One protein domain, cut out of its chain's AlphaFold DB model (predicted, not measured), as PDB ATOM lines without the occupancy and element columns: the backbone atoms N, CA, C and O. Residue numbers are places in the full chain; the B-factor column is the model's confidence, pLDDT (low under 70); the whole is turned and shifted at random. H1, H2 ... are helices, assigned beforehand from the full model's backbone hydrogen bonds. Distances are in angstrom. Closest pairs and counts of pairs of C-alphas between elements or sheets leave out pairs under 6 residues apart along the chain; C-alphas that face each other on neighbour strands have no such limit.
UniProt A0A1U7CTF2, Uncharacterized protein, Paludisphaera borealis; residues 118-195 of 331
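This is residues 118 to 195 of the 331 residues of an uncharacterized protein of Paludisphaera borealis (UniProt A0A1U7CTF2). Three short helices, H1, H2 and H4, have their centres at the points of a triangle and stand at steep tilts to one another, while a long winding stretch with no named element, residues 142 to 180, makes much of the rest, passing through the middle of the domain and out to its rim. The very short H3 makes a corner with H4 at the end of that stretch. The printed part has 78 residues with four named helices, in the order H1, H2, H3, H4, and no named strand; its class is all helix, though only 32 of the 78 residues are in named elements. The whole is compact and rounded, with a radius of gyration of the C-alphas of 10.9 A and spans of 28 by 24 by 20 A.

H1, residues 121 to 127, and H2, residues 131 to 141, are close but not clearly touching; their closest C-alphas, those of Asn 125 and Arg 134, are 6.3 A apart. H1 and H2 run opposite ways at a steep tilt of 62 degrees. H4, residues 187 to 195, is close to H1 but not clearly touching, with the C-alphas of Ala 127 and Val 191 the closest at 7.4 A; these two helices run the same way at a steep tilt of 55 degrees. H2 and H4 are also close but not clearly touching, with the C-alphas of Leu 133 and Val 195 the closest at 7.5 A. They run opposite ways at a steep tilt of 60 degrees. H3, residues 181 to 185, and H4 touch only at the corner by their link; their closest C-alphas, those of Gln 183 and Asn 190, are 4.4 A apart. H3 is apart from H1 and from H2. In H1, H2, H3 and H4 every O i to N i+4 pair is within hydrogen-bond range.

H1 begins at C-alpha 121, at (132.592, 197.461, 269.129), and has 7 residues. H2, with 11 residues the longest helix, measures 15.7 A from its first to its last C-alpha and ends at C-alpha 141, at (137.377, 196.699, 281.066). H3 has 5 residues and a length of 6.6 A. H4 has 9 residues, measures 12.2 A and ends at C-alpha 195, at (145.291, 187.207, 273.098).

The two C-alphas farthest apart, those of His 130 and Lys 157, are 29.7 A apart. The links from H1 to H2 and from H3 to H4 are tight, with 3 residues and 1 residue between the helices. The link from H2 to H3 is long, with 39 residues, and its C-alphas lie 1 to 16 A from the mean of the C-alphas of the printed part. The printed part has no cut. Its mean pLDDT is 97.2, and no printed residue is under 70.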
ATOM      1  N   ASN A 118     138.784 205.029 272.525       98.56
ATOM      2  CA  ASN A 118     138.365 203.634 272.655       98.56
ATOM      3  C   ASN A 118     137.941 203.083 271.283       98.56
ATOM      4  O   ASN A 118     137.292 203.815 270.537       98.56
ATOM      5  N   PRO A 119     138.249 201.818 270.944       98.19
ATOM      6  CA  PRO A 119     137.797 201.244 269.680       98.19
ATOM      7  C   PRO A 119     136.271 201.191 269.610       98.19
ATOM      8  O   PRO A 119     135.583 201.176 270.638       98.19
ATOM      9  N   THR A 120     135.744 201.119 268.388       97.19
ATOM     10  CA  THR A 120     134.346 200.732 268.200       97.19
ATOM     11  C   THR A 120     134.158 199.261 268.572       97.19
ATOM     12  O   THR A 120     135.100 198.462 268.538       97.19
ATOM     13  N   SER A 121     132.928 198.868 268.890       95.56
ATOM     14  CA  SER A 121     132.592 197.461 269.129       95.56
ATOM     15  C   SER A 121     132.912 196.596 267.904       95.56
ATOM     16  O   SER A 121     133.349 195.457 268.052       95.56
ATOM     17  N   ALA A 122     132.742 197.141 266.694       96.62
ATOM     18  CA  ALA A 122     133.072 196.456 265.448       96.62
ATOM     19  C   ALA A 122     134.583 196.208 265.314       96.62
ATOM     20  O   ALA A 122     134.992 195.070 265.081       96.62
ATOM     21  N   ASP A 123     135.409 197.236 265.535       97.88
ATOM     22  CA  ASP A 123     136.871 197.122 265.448       97.88
ATOM     23  C   ASP A 123     137.427 196.162 266.501       97.88
ATOM     24  O   ASP A 123     138.294 195.335 266.208       97.88
ATOM     25  N   LEU A 124     136.897 196.233 267.726       97.19
ATOM     26  CA  LEU A 124     137.297 195.336 268.802       97.19
ATOM     27  C   LEU A 124     136.911 193.882 268.495       97.19
ATOM     28  O   LEU A 124     137.724 192.974 268.671       97.19
ATOM     29  N   ASN A 125     135.695 193.649 267.998       96.75
ATOM     30  CA  ASN A 125     135.236 192.311 267.628       96.75
ATOM     31  C   ASN A 125     136.046 191.722 266.467       96.75
ATOM     32  O   ASN A 125     136.309 190.520 266.477       96.75
ATOM     33  N   ALA A 126     136.460 192.550 265.504       97.19
ATOM     34  CA  ALA A 126     137.326 192.141 264.402       97.19
ATOM     35  C   ALA A 126     138.755 191.808 264.866       97.19
ATOM     36  O   ALA A 126     139.397 190.929 264.297       97.19
ATOM     37  N   ALA A 127     139.252 192.479 265.910       97.56
ATOM     38  CA  ALA A 127     140.580 192.231 266.471       97.56
ATOM     39  C   ALA A 127     140.652 190.996 267.389       97.56
ATOM     40  O   ALA A 127     141.746 190.492 267.649       97.56
ATOM     41  N   LEU A 128     139.514 190.510 267.897       98.25
ATOM     42  CA  LEU A 128     139.445 189.368 268.812       98.25
ATOM     43  C   LEU A 128     138.959 188.102 268.084       98.25
ATOM     44  O   LEU A 128     137.864 188.106 267.507       98.25
ATOM     45  N   PRO A 129     139.722 186.993 268.150       97.12
ATOM     46  CA  PRO A 129     139.549 185.860 267.240       97.12
ATOM     47  C   PRO A 129     138.264 185.054 267.460       97.12
ATOM     48  O   PRO A 129     137.816 184.392 266.534       97.12
ATOM     49  N   HIS A 130     137.673 185.096 268.657       97.50
ATOM     50  CA  HIS A 130     136.492 184.302 269.009       97.50
ATOM     51  C   HIS A 130     135.646 184.982 270.097       97.50
ATOM     52  O   HIS A 130     136.124 185.855 270.835       97.50
ATOM     53  N   VAL A 131     134.385 184.562 270.232       98.06
ATOM     54  CA  VAL A 131     133.381 185.140 271.146       98.06
ATOM     55  C   VAL A 131     133.865 185.157 272.593       98.06
ATOM     56  O   VAL A 131     133.689 186.166 273.276       98.06
ATOM     57  N   THR A 132     134.530 184.100 273.064       98.56
ATOM     58  CA  THR A 132     135.035 184.052 274.448       98.56
ATOM     59  C   THR A 132     135.977 185.213 274.774       98.56
ATOM     60  O   THR A 132     135.826 185.849 275.813       98.56
ATOM     61  N   LEU A 133     136.910 185.554 273.880       98.56
ATOM     62  CA  LEU A 133     137.847 186.651 274.119       98.56
ATOM     63  C   LEU A 133     137.160 188.020 274.061       98.56
ATOM     64  O   LEU A 133     137.521 188.915 274.819       98.56
ATOM     65  N   ARG A 134     136.117 188.167 273.236       98.44
ATOM     66  CA  ARG A 134     135.256 189.365 273.231       98.44
ATOM     67  C   ARG A 134     134.534 189.529 274.569       98.44
ATOM     68  O   ARG A 134     134.449 190.638 275.097       98.44
ATOM     69  N   LYS A 135     134.059 188.426 275.153       98.56
ATOM     70  CA  LYS A 135     133.393 188.432 276.461       98.56
ATOM     71  C   LYS A 135     134.374 188.764 277.584       98.56
ATOM     72  O   LYS A 135     134.045 189.589 278.431       98.56
ATOM     73  N   ILE A 136     135.583 188.197 277.541       98.56
ATOM     74  CA  ILE A 136     136.685 188.539 278.453       98.56
ATOM     75  C   ILE A 136     136.990 190.036 278.365       98.56
ATOM     76  O   ILE A 136     136.875 190.728 279.367       98.56
ATOM     77  N   ALA A 137     137.252 190.580 277.173       98.38
ATOM     78  CA  ALA A 137     137.530 192.007 276.985       98.38
ATOM     79  C   ALA A 137     136.449 192.915 277.605       98.38
ATOM     80  O   ALA A 137     136.750 193.924 278.249       98.38
ATOM     81  N   ARG A 138     135.168 192.550 277.448       97.38
ATOM     82  CA  ARG A 138     134.043 193.279 278.053       97.38
ATOM     83  C   ARG A 138     133.983 193.129 279.575       97.38
ATOM     84  O   ARG A 138     133.647 194.114 280.233       97.38
ATOM     85  N   GLN A 139     134.283 191.948 280.117       97.62
ATOM     86  CA  GLN A 139     134.368 191.702 281.559       97.62
ATOM     87  C   GLN A 139     135.494 192.526 282.190       97.62
ATOM     88  O   GLN A 139     135.240 193.240 283.154       97.62
ATOM     89  N   GLU A 140     136.691 192.464 281.610       97.31
ATOM     90  CA  GLU A 140     137.915 193.066 282.145       97.31
ATOM     91  C   GLU A 140     137.836 194.591 282.234       97.31
ATOM     92  O   GLU A 140     138.184 195.200 283.241       97.31
ATOM     93  N   SER A 141     137.339 195.236 281.180       97.31
ATOM     94  CA  SER A 141     137.377 196.699 281.066       97.31
ATOM     95  C   SER A 141     136.010 197.373 281.215       97.31
ATOM     96  O   SER A 141     135.878 198.593 281.055       97.31
ATOM     97  N   GLY A 142     134.958 196.608 281.514       94.38
ATOM     98  CA  GLY A 142     133.589 197.118 281.569       94.38
ATOM     99  C   GLY A 142     133.136 197.663 280.213       94.38
ATOM    100  O   GLY A 142     132.807 198.843 280.100       94.38
ATOM    101  N   GLY A 143     133.160 196.813 279.183       94.69
ATOM    102  CA  GLY A 143     132.650 197.136 277.845       94.69
ATOM    103  C   GLY A 143     133.691 197.325 276.738       94.69
ATOM    104  O   GLY A 143     133.343 197.896 275.712       94.69
ATOM    105  N   GLY A 144     134.935 196.860 276.905       96.31
ATOM    106  CA  GLY A 144     135.956 196.927 275.847       96.31
ATOM    107  C   GLY A 144     136.696 198.267 275.793       96.31
ATOM    108  O   GLY A 144     136.945 198.806 274.718       96.31
ATOM    109  N   ARG A 145     137.012 198.838 276.956       98.00
ATOM    110  CA  ARG A 145     137.594 200.177 277.097       98.00
ATOM    111  C   ARG A 145     139.101 200.115 277.331       98.00
ATOM    112  O   ARG A 145     139.566 199.513 278.291       98.00
ATOM    113  N   GLN A 146     139.862 200.807 276.491       98.62
ATOM    114  CA  GLN A 146     141.283 201.070 276.712       98.62
ATOM    115  C   GLN A 146     141.497 202.273 277.641       98.62
ATOM    116  O   GLN A 146     142.431 202.298 278.440       98.62
ATOM    117  N   PHE A 147     140.626 203.273 277.530       98.62
ATOM    118  CA  PHE A 147     140.705 204.560 278.203       98.62
ATOM    119  C   PHE A 147     139.486 204.769 279.101       98.62
ATOM    120  O   PHE A 147     138.385 204.293 278.804       98.62
ATOM    121  N   ALA A 148     139.675 205.522 280.186       97.88
ATOM    122  CA  ALA A 148     138.641 205.927 281.135       97.88
ATOM    123  C   ALA A 148     137.689 206.972 280.514       97.88
ATOM    124  O   ALA A 148     137.677 208.146 280.877       97.88
ATOM    125  N   ALA A 149     136.915 206.524 279.530       97.62
ATOM    126  CA  ALA A 149     135.889 207.250 278.795       97.62
ATOM    127  C   ALA A 149     134.725 206.293 278.479       97.62
ATOM    128  O   ALA A 149     134.737 205.131 278.900       97.62
ATOM    129  N   ALA A 150     133.711 206.766 277.750       97.81
ATOM    130  CA  ALA A 150     132.677 205.885 277.213       97.81
ATOM    131  C   ALA A 150     133.301 204.806 276.303       97.81
ATOM    132  O   ALA A 150     134.329 205.041 275.663       97.81
ATOM    133  N   ALA A 151     132.697 203.618 276.268       96.56
ATOM    134  CA  ALA A 151     133.023 202.618 275.252       96.56
ATOM    135  C   ALA A 151     132.610 203.116 273.853       96.56
ATOM    136  O   ALA A 151     131.952 204.149 273.741       96.56
ATOM    137  N   ASP A 152     132.985 202.371 272.812       96.44
ATOM    138  CA  ASP A 152     132.520 202.591 271.436       96.44
ATOM    139  C   ASP A 152     132.873 203.985 270.876       96.44
ATOM    140  O   ASP A 152     132.010 204.797 270.557       96.44
ATOM    141  N   GLY A 153     134.173 204.292 270.797       97.12
ATOM    142  CA  GLY A 153     134.662 205.566 270.248       97.12
ATOM    143  C   GLY A 153     134.836 206.704 271.260       97.12
ATOM    144  O   GLY A 153     135.260 207.797 270.885       97.12
ATOM    145  N   GLY A 154     134.543 206.491 272.547       98.25
ATOM    146  CA  GLY A 154     134.765 207.517 273.569       98.25
ATOM    147  C   GLY A 154     136.242 207.907 273.718       98.25
ATOM    148  O   GLY A 154     137.131 207.057 273.697       98.25
ATOM    149  N   VAL A 155     136.500 209.206 273.913       98.56
ATOM    150  CA  VAL A 155     137.855 209.782 273.983       98.56
ATOM    151  C   VAL A 155     138.210 210.178 275.417       98.56
ATOM    152  O   VAL A 155     137.492 210.949 276.053       98.56
ATOM    153  N   GLY A 156     139.340 209.684 275.929       97.94
ATOM    154  CA  GLY A 156     139.764 209.860 277.320       97.94
ATOM    155  C   GLY A 156     141.212 210.323 277.475       97.94
ATOM    156  O   GLY A 156     142.096 209.936 276.716       97.94
ATOM    157  N   LYS A 157     141.473 211.141 278.504       98.00
ATOM    158  CA  LYS A 157     142.841 211.563 278.880       98.00
ATOM    159  C   LYS A 157     143.648 210.465 279.572       98.00
ATOM    160  O   LYS A 157     144.867 210.553 279.631       98.00
ATOM    161  N   CYS A 158     142.961 209.483 280.143       98.44
ATOM    162  CA  CYS A 158     143.552 208.477 281.008       98.44
ATOM    163  C   CYS A 158     143.360 207.084 280.416       98.44
ATOM    164  O   CYS A 158     142.219 206.730 280.105       98.44
ATOM    165  N   PRO A 159     144.425 206.272 280.311       98.56
ATOM    166  CA  PRO A 159     144.293 204.823 280.206       98.56
ATOM    167  C   PRO A 159     143.441 204.279 281.359       98.56
ATOM    168  O   PRO A 159     143.421 204.853 282.451       98.56
ATOM    169  N   LEU A 160     142.719 203.193 281.107       98.62
ATOM    170  CA  LEU A 160     141.903 202.530 282.116       98.62
ATOM    171  C   LEU A 160     142.787 201.593 282.945       98.62
ATOM    172  O   LEU A 160     143.094 200.488 282.503       98.62
ATOM    173  N   TRP A 161     143.201 202.044 284.126       98.25
ATOM    174  CA  TRP A 161     143.992 201.246 285.065       98.25
ATOM    175  C   TRP A 161     143.102 200.392 285.977       98.25
ATOM    176  O   TRP A 161     141.974 200.782 286.288       98.25
ATOM    177  N   SER A 162     143.620 199.241 286.406       96.06
ATOM    178  CA  SER A 162     142.933 198.287 287.279       96.06
ATOM    179  C   SER A 162     142.699 198.864 288.676       96.06
ATOM    180  O   SER A 162     143.581 199.479 289.274       96.06
ATOM    181  N   GLY A 163     141.508 198.634 289.237       94.00
ATOM    182  CA  GLY A 163     141.136 199.146 290.564       94.00
ATOM    183  C   GLY A 163     141.931 198.546 291.732       94.00
ATOM    184  O   GLY A 163     141.996 199.141 292.806       94.00
ATOM    185  N   ASP A 164     142.562 197.388 291.521       91.38
ATOM    186  CA  ASP A 164     143.417 196.701 292.501       91.38
ATOM    187  C   ASP A 164     144.813 197.336 292.660       91.38
ATOM    188  O   ASP A 164     145.570 196.957 293.553       91.38
ATOM    189  N   ASN A 165     145.141 198.334 291.831       92.31
ATOM    190  CA  ASN A 165     146.423 199.042 291.793       92.31
ATOM    191  C   ASN A 165     147.642 198.138 291.519       92.31
ATOM    192  O   ASN A 165     148.777 198.531 291.800       92.31
ATOM    193  N   LEU A 166     147.442 196.954 290.926       92.00
ATOM    194  CA  LEU A 166     148.533 196.062 290.510       92.00
ATOM    195  C   LEU A 166     149.170 196.477 289.173       92.00
ATOM    196  O   LEU A 166     150.168 195.898 288.745       92.00
ATOM    197  N   GLY A 167     148.629 197.516 288.530       93.50
ATOM    198  CA  GLY A 167     149.135 198.057 287.271       93.50
ATOM    199  C   GLY A 167     148.520 197.417 286.029       93.50
ATOM    200  O   GLY A 167     149.079 197.587 284.943       93.50
ATOM    201  N   GLY A 168     147.390 196.720 286.185       96.44
ATOM    202  CA  GLY A 168     146.564 196.253 285.079       96.44
ATOM    203  C   GLY A 168     146.082 197.419 284.227       96.44
ATOM    204  O   GLY A 168     145.780 198.487 284.762       96.44
ATOM    205  N   VAL A 169     146.052 197.264 282.901       98.19
ATOM    206  CA  VAL A 169     145.649 198.360 282.009       98.19
ATOM    207  C   VAL A 169     144.863 197.904 280.790       98.19
ATOM    208  O   VAL A 169     145.173 196.890 280.159       98.19
ATOM    209  N   GLY A 170     143.897 198.736 280.412       98.12
ATOM    210  CA  GLY A 170     143.251 198.710 279.113       98.12
ATOM    211  C   GLY A 170     142.224 197.599 278.939       98.12
ATOM    212  O   GLY A 170     141.673 197.069 279.903       98.12
ATOM    213  N   ILE A 171     141.963 197.255 277.682       98.44
ATOM    214  CA  ILE A 171     140.867 196.361 277.288       98.44
ATOM    215  C   ILE A 171     140.986 194.979 277.931       98.44
ATOM    216  O   ILE A 171     139.986 194.433 278.391       98.44
ATOM    217  N   MET A 172     142.202 194.437 277.963       98.38
ATOM    218  CA  MET A 172     142.489 193.084 278.443       98.38
ATOM    219  C   MET A 172     143.080 193.066 279.861       98.38
ATOM    220  O   MET A 172     143.558 192.020 280.289       98.38
ATOM    221  N   GLN A 173     143.108 194.220 280.552       97.44
ATOM    222  CA  GLN A 173     143.653 194.401 281.911       97.44
ATOM    223  C   GLN A 173     145.016 193.710 282.134       97.44
ATOM    224  O   GLN A 173     145.280 193.075 283.158       97.44
ATOM    225  N   ILE A 174     145.926 193.847 281.163       96.19
ATOM    226  CA  ILE A 174     147.249 193.211 281.224       96.19
ATOM    227  C   ILE A 174     148.012 193.763 282.419       96.19
ATOM    228  O   ILE A 174     148.169 194.975 282.532       96.19
ATOM    229  N   THR A 175     148.502 192.867 283.276       94.38
ATOM    230  CA  THR A 175     149.171 193.224 284.536       94.38
ATOM    231  C   THR A 175     150.580 192.633 284.629       94.38
ATOM    232  O   THR A 175     151.527 193.335 284.982       94.38
ATOM    233  N   VAL A 176     150.733 191.343 284.296       91.19
ATOM    234  CA  VAL A 176     152.008 190.608 284.373       91.19
ATOM    235  C   VAL A 176     152.271 189.860 283.054       91.19
ATOM    236  O   VAL A 176     151.451 189.020 282.681       91.19
ATOM    237  N   PRO A 177     153.412 190.100 282.373       91.88
ATOM    238  CA  PRO A 177     154.436 191.094 282.706       91.88
ATOM    239  C   PRO A 177     153.876 192.523 282.670       91.88
ATOM    240  O   PRO A 177     152.828 192.775 282.078       91.88
ATOM    241  N   ARG A 178     154.574 193.455 283.331       94.94
ATOM    242  CA  ARG A 178     154.162 194.864 283.373       94.94
ATOM    243  C   ARG A 178     153.945 195.385 281.939       94.94
ATOM    244  O   ARG A 178     154.870 195.244 281.137       94.94
ATOM    245  N   PRO A 179     152.811 196.044 281.633       97.56
ATOM    246  CA  PRO A 179     152.525 196.535 280.286       97.56
ATOM    247  C   PRO A 179     153.610 197.460 279.734       97.56
ATOM    248  O   PRO A 179     154.127 198.318 280.461       97.56
ATOM    249  N   THR A 180     153.921 197.351 278.446       98.06
ATOM    250  CA  THR A 180     154.766 198.319 277.731       98.06
ATOM    251  C   THR A 180     154.044 199.659 277.564       98.06
ATOM    252  O   THR A 180     152.829 199.748 277.737       98.06
ATOM    253  N   ASP A 181     154.777 200.725 277.239       97.94
ATOM    254  CA  ASP A 181     154.169 202.045 277.005       97.94
ATOM    255  C   ASP A 181     153.182 202.019 275.819       97.94
ATOM    256  O   ASP A 181     152.127 202.653 275.880       97.94
ATOM    257  N   ASP A 182     153.466 201.216 274.786       97.50
ATOM    258  CA  ASP A 182     152.551 201.000 273.658       97.50
ATOM    259  C   ASP A 182     151.280 200.268 274.094       97.50
ATOM    260  O   ASP A 182     150.193 200.670 273.711       97.50
ATOM    261  N   GLN A 183     151.366 199.248 274.951       98.44
ATOM    262  CA  GLN A 183     150.179 198.538 275.458       98.44
ATOM    263  C   GLN A 183     149.277 199.416 276.346       98.44
ATOM    264  O   GLN A 183     148.112 199.079 276.576       98.44
ATOM    265  N   VAL A 184     149.802 200.535 276.855       98.56
ATOM    266  CA  VAL A 184     149.039 201.523 277.629       98.56
ATOM    267  C   VAL A 184     148.269 202.478 276.711       98.56
ATOM    268  O   VAL A 184     147.117 202.802 277.003       98.56
ATOM    269  N   TRP A 185     148.873 202.918 275.604       98.50
ATOM    270  CA  TRP A 185     148.303 203.950 274.723       98.50
ATOM    271  C   TRP A 185     147.762 203.441 273.382       98.50
ATOM    272  O   TRP A 185     147.033 204.168 272.715       98.50
ATOM    273  N   ASN A 186     148.061 202.203 272.994       98.38
ATOM    274  CA  ASN A 186     147.572 201.563 271.780       98.38
ATOM    275  C   ASN A 186     146.742 200.326 272.152       98.38
ATOM    276  O   ASN A 186     147.255 199.308 272.629       98.38
ATOM    277  N   TRP A 187     145.433 200.409 271.912       98.31
ATOM    278  CA  TRP A 187     144.502 199.340 272.259       98.31
ATOM    279  C   TRP A 187     144.749 198.053 271.458       98.31
ATOM    280  O   TRP A 187     144.510 196.968 271.981       98.31
ATOM    281  N   ARG A 188     145.272 198.133 270.224       98.31
ATOM    282  CA  ARG A 188     145.607 196.946 269.420       98.31
ATOM    283  C   ARG A 188     146.792 196.201 270.020       98.31
ATOM    284  O   ARG A 188     146.751 194.979 270.106       98.31
ATOM    285  N   ALA A 189     147.808 196.927 270.491       98.25
ATOM    286  CA  ALA A 189     148.936 196.333 271.210       98.25
ATOM    287  C   ALA A 189     148.481 195.668 272.522       98.25
ATOM    288  O   ALA A 189     148.932 194.569 272.844       98.25
ATOM    289  N   ASN A 190     147.550 196.300 273.247       98.69
ATOM    290  CA  ASN A 190     146.918 195.721 274.436       98.69
ATOM    291  C   ASN A 190     146.146 194.431 274.099       98.69
ATOM    292  O   ASN A 190     146.371 193.388 274.702       98.69
ATOM    293  N   VAL A 191     145.283 194.466 273.083       98.56
ATOM    294  CA  VAL A 191     144.506 193.299 272.647       98.56
ATOM    295  C   VAL A 191     145.412 192.155 272.195       98.56
ATOM    296  O   VAL A 191     145.219 191.023 272.635       98.56
ATOM    297  N   ALA A 192     146.425 192.434 271.373       98.44
ATOM    298  CA  ALA A 192     147.353 191.421 270.877       98.44
ATOM    299  C   ALA A 192     148.075 190.689 272.021       98.44
ATOM    300  O   ALA A 192     148.172 189.460 272.014       98.44
ATOM    301  N   GLU A 193     148.528 191.423 273.037       98.44
ATOM    302  CA  GLU A 193     149.157 190.821 274.211       98.44
ATOM    303  C   GLU A 193     148.155 190.031 275.066       98.44
ATOM    304  O   GLU A 193     148.473 188.934 275.524       98.44
ATOM    305  N   GLY A 194     146.920 190.515 275.225       98.31
ATOM    306  CA  GLY A 194     145.868 189.773 275.922       98.31
ATOM    307  C   GLY A 194     145.530 188.447 275.233       98.31
ATOM    308  O   GLY A 194     145.415 187.418 275.897       98.31
ATOM    309  N   VAL A 195     145.457 188.435 273.898       98.62
ATOM    310  CA  VAL A 195     145.291 187.207 273.098       98.62
ATOM    311  C   VAL A 195     146.458 186.247 273.343       98.62
ATOM    312  O   VAL A 195     146.241 185.061 273.597       98.62
TER     313      VAL A 195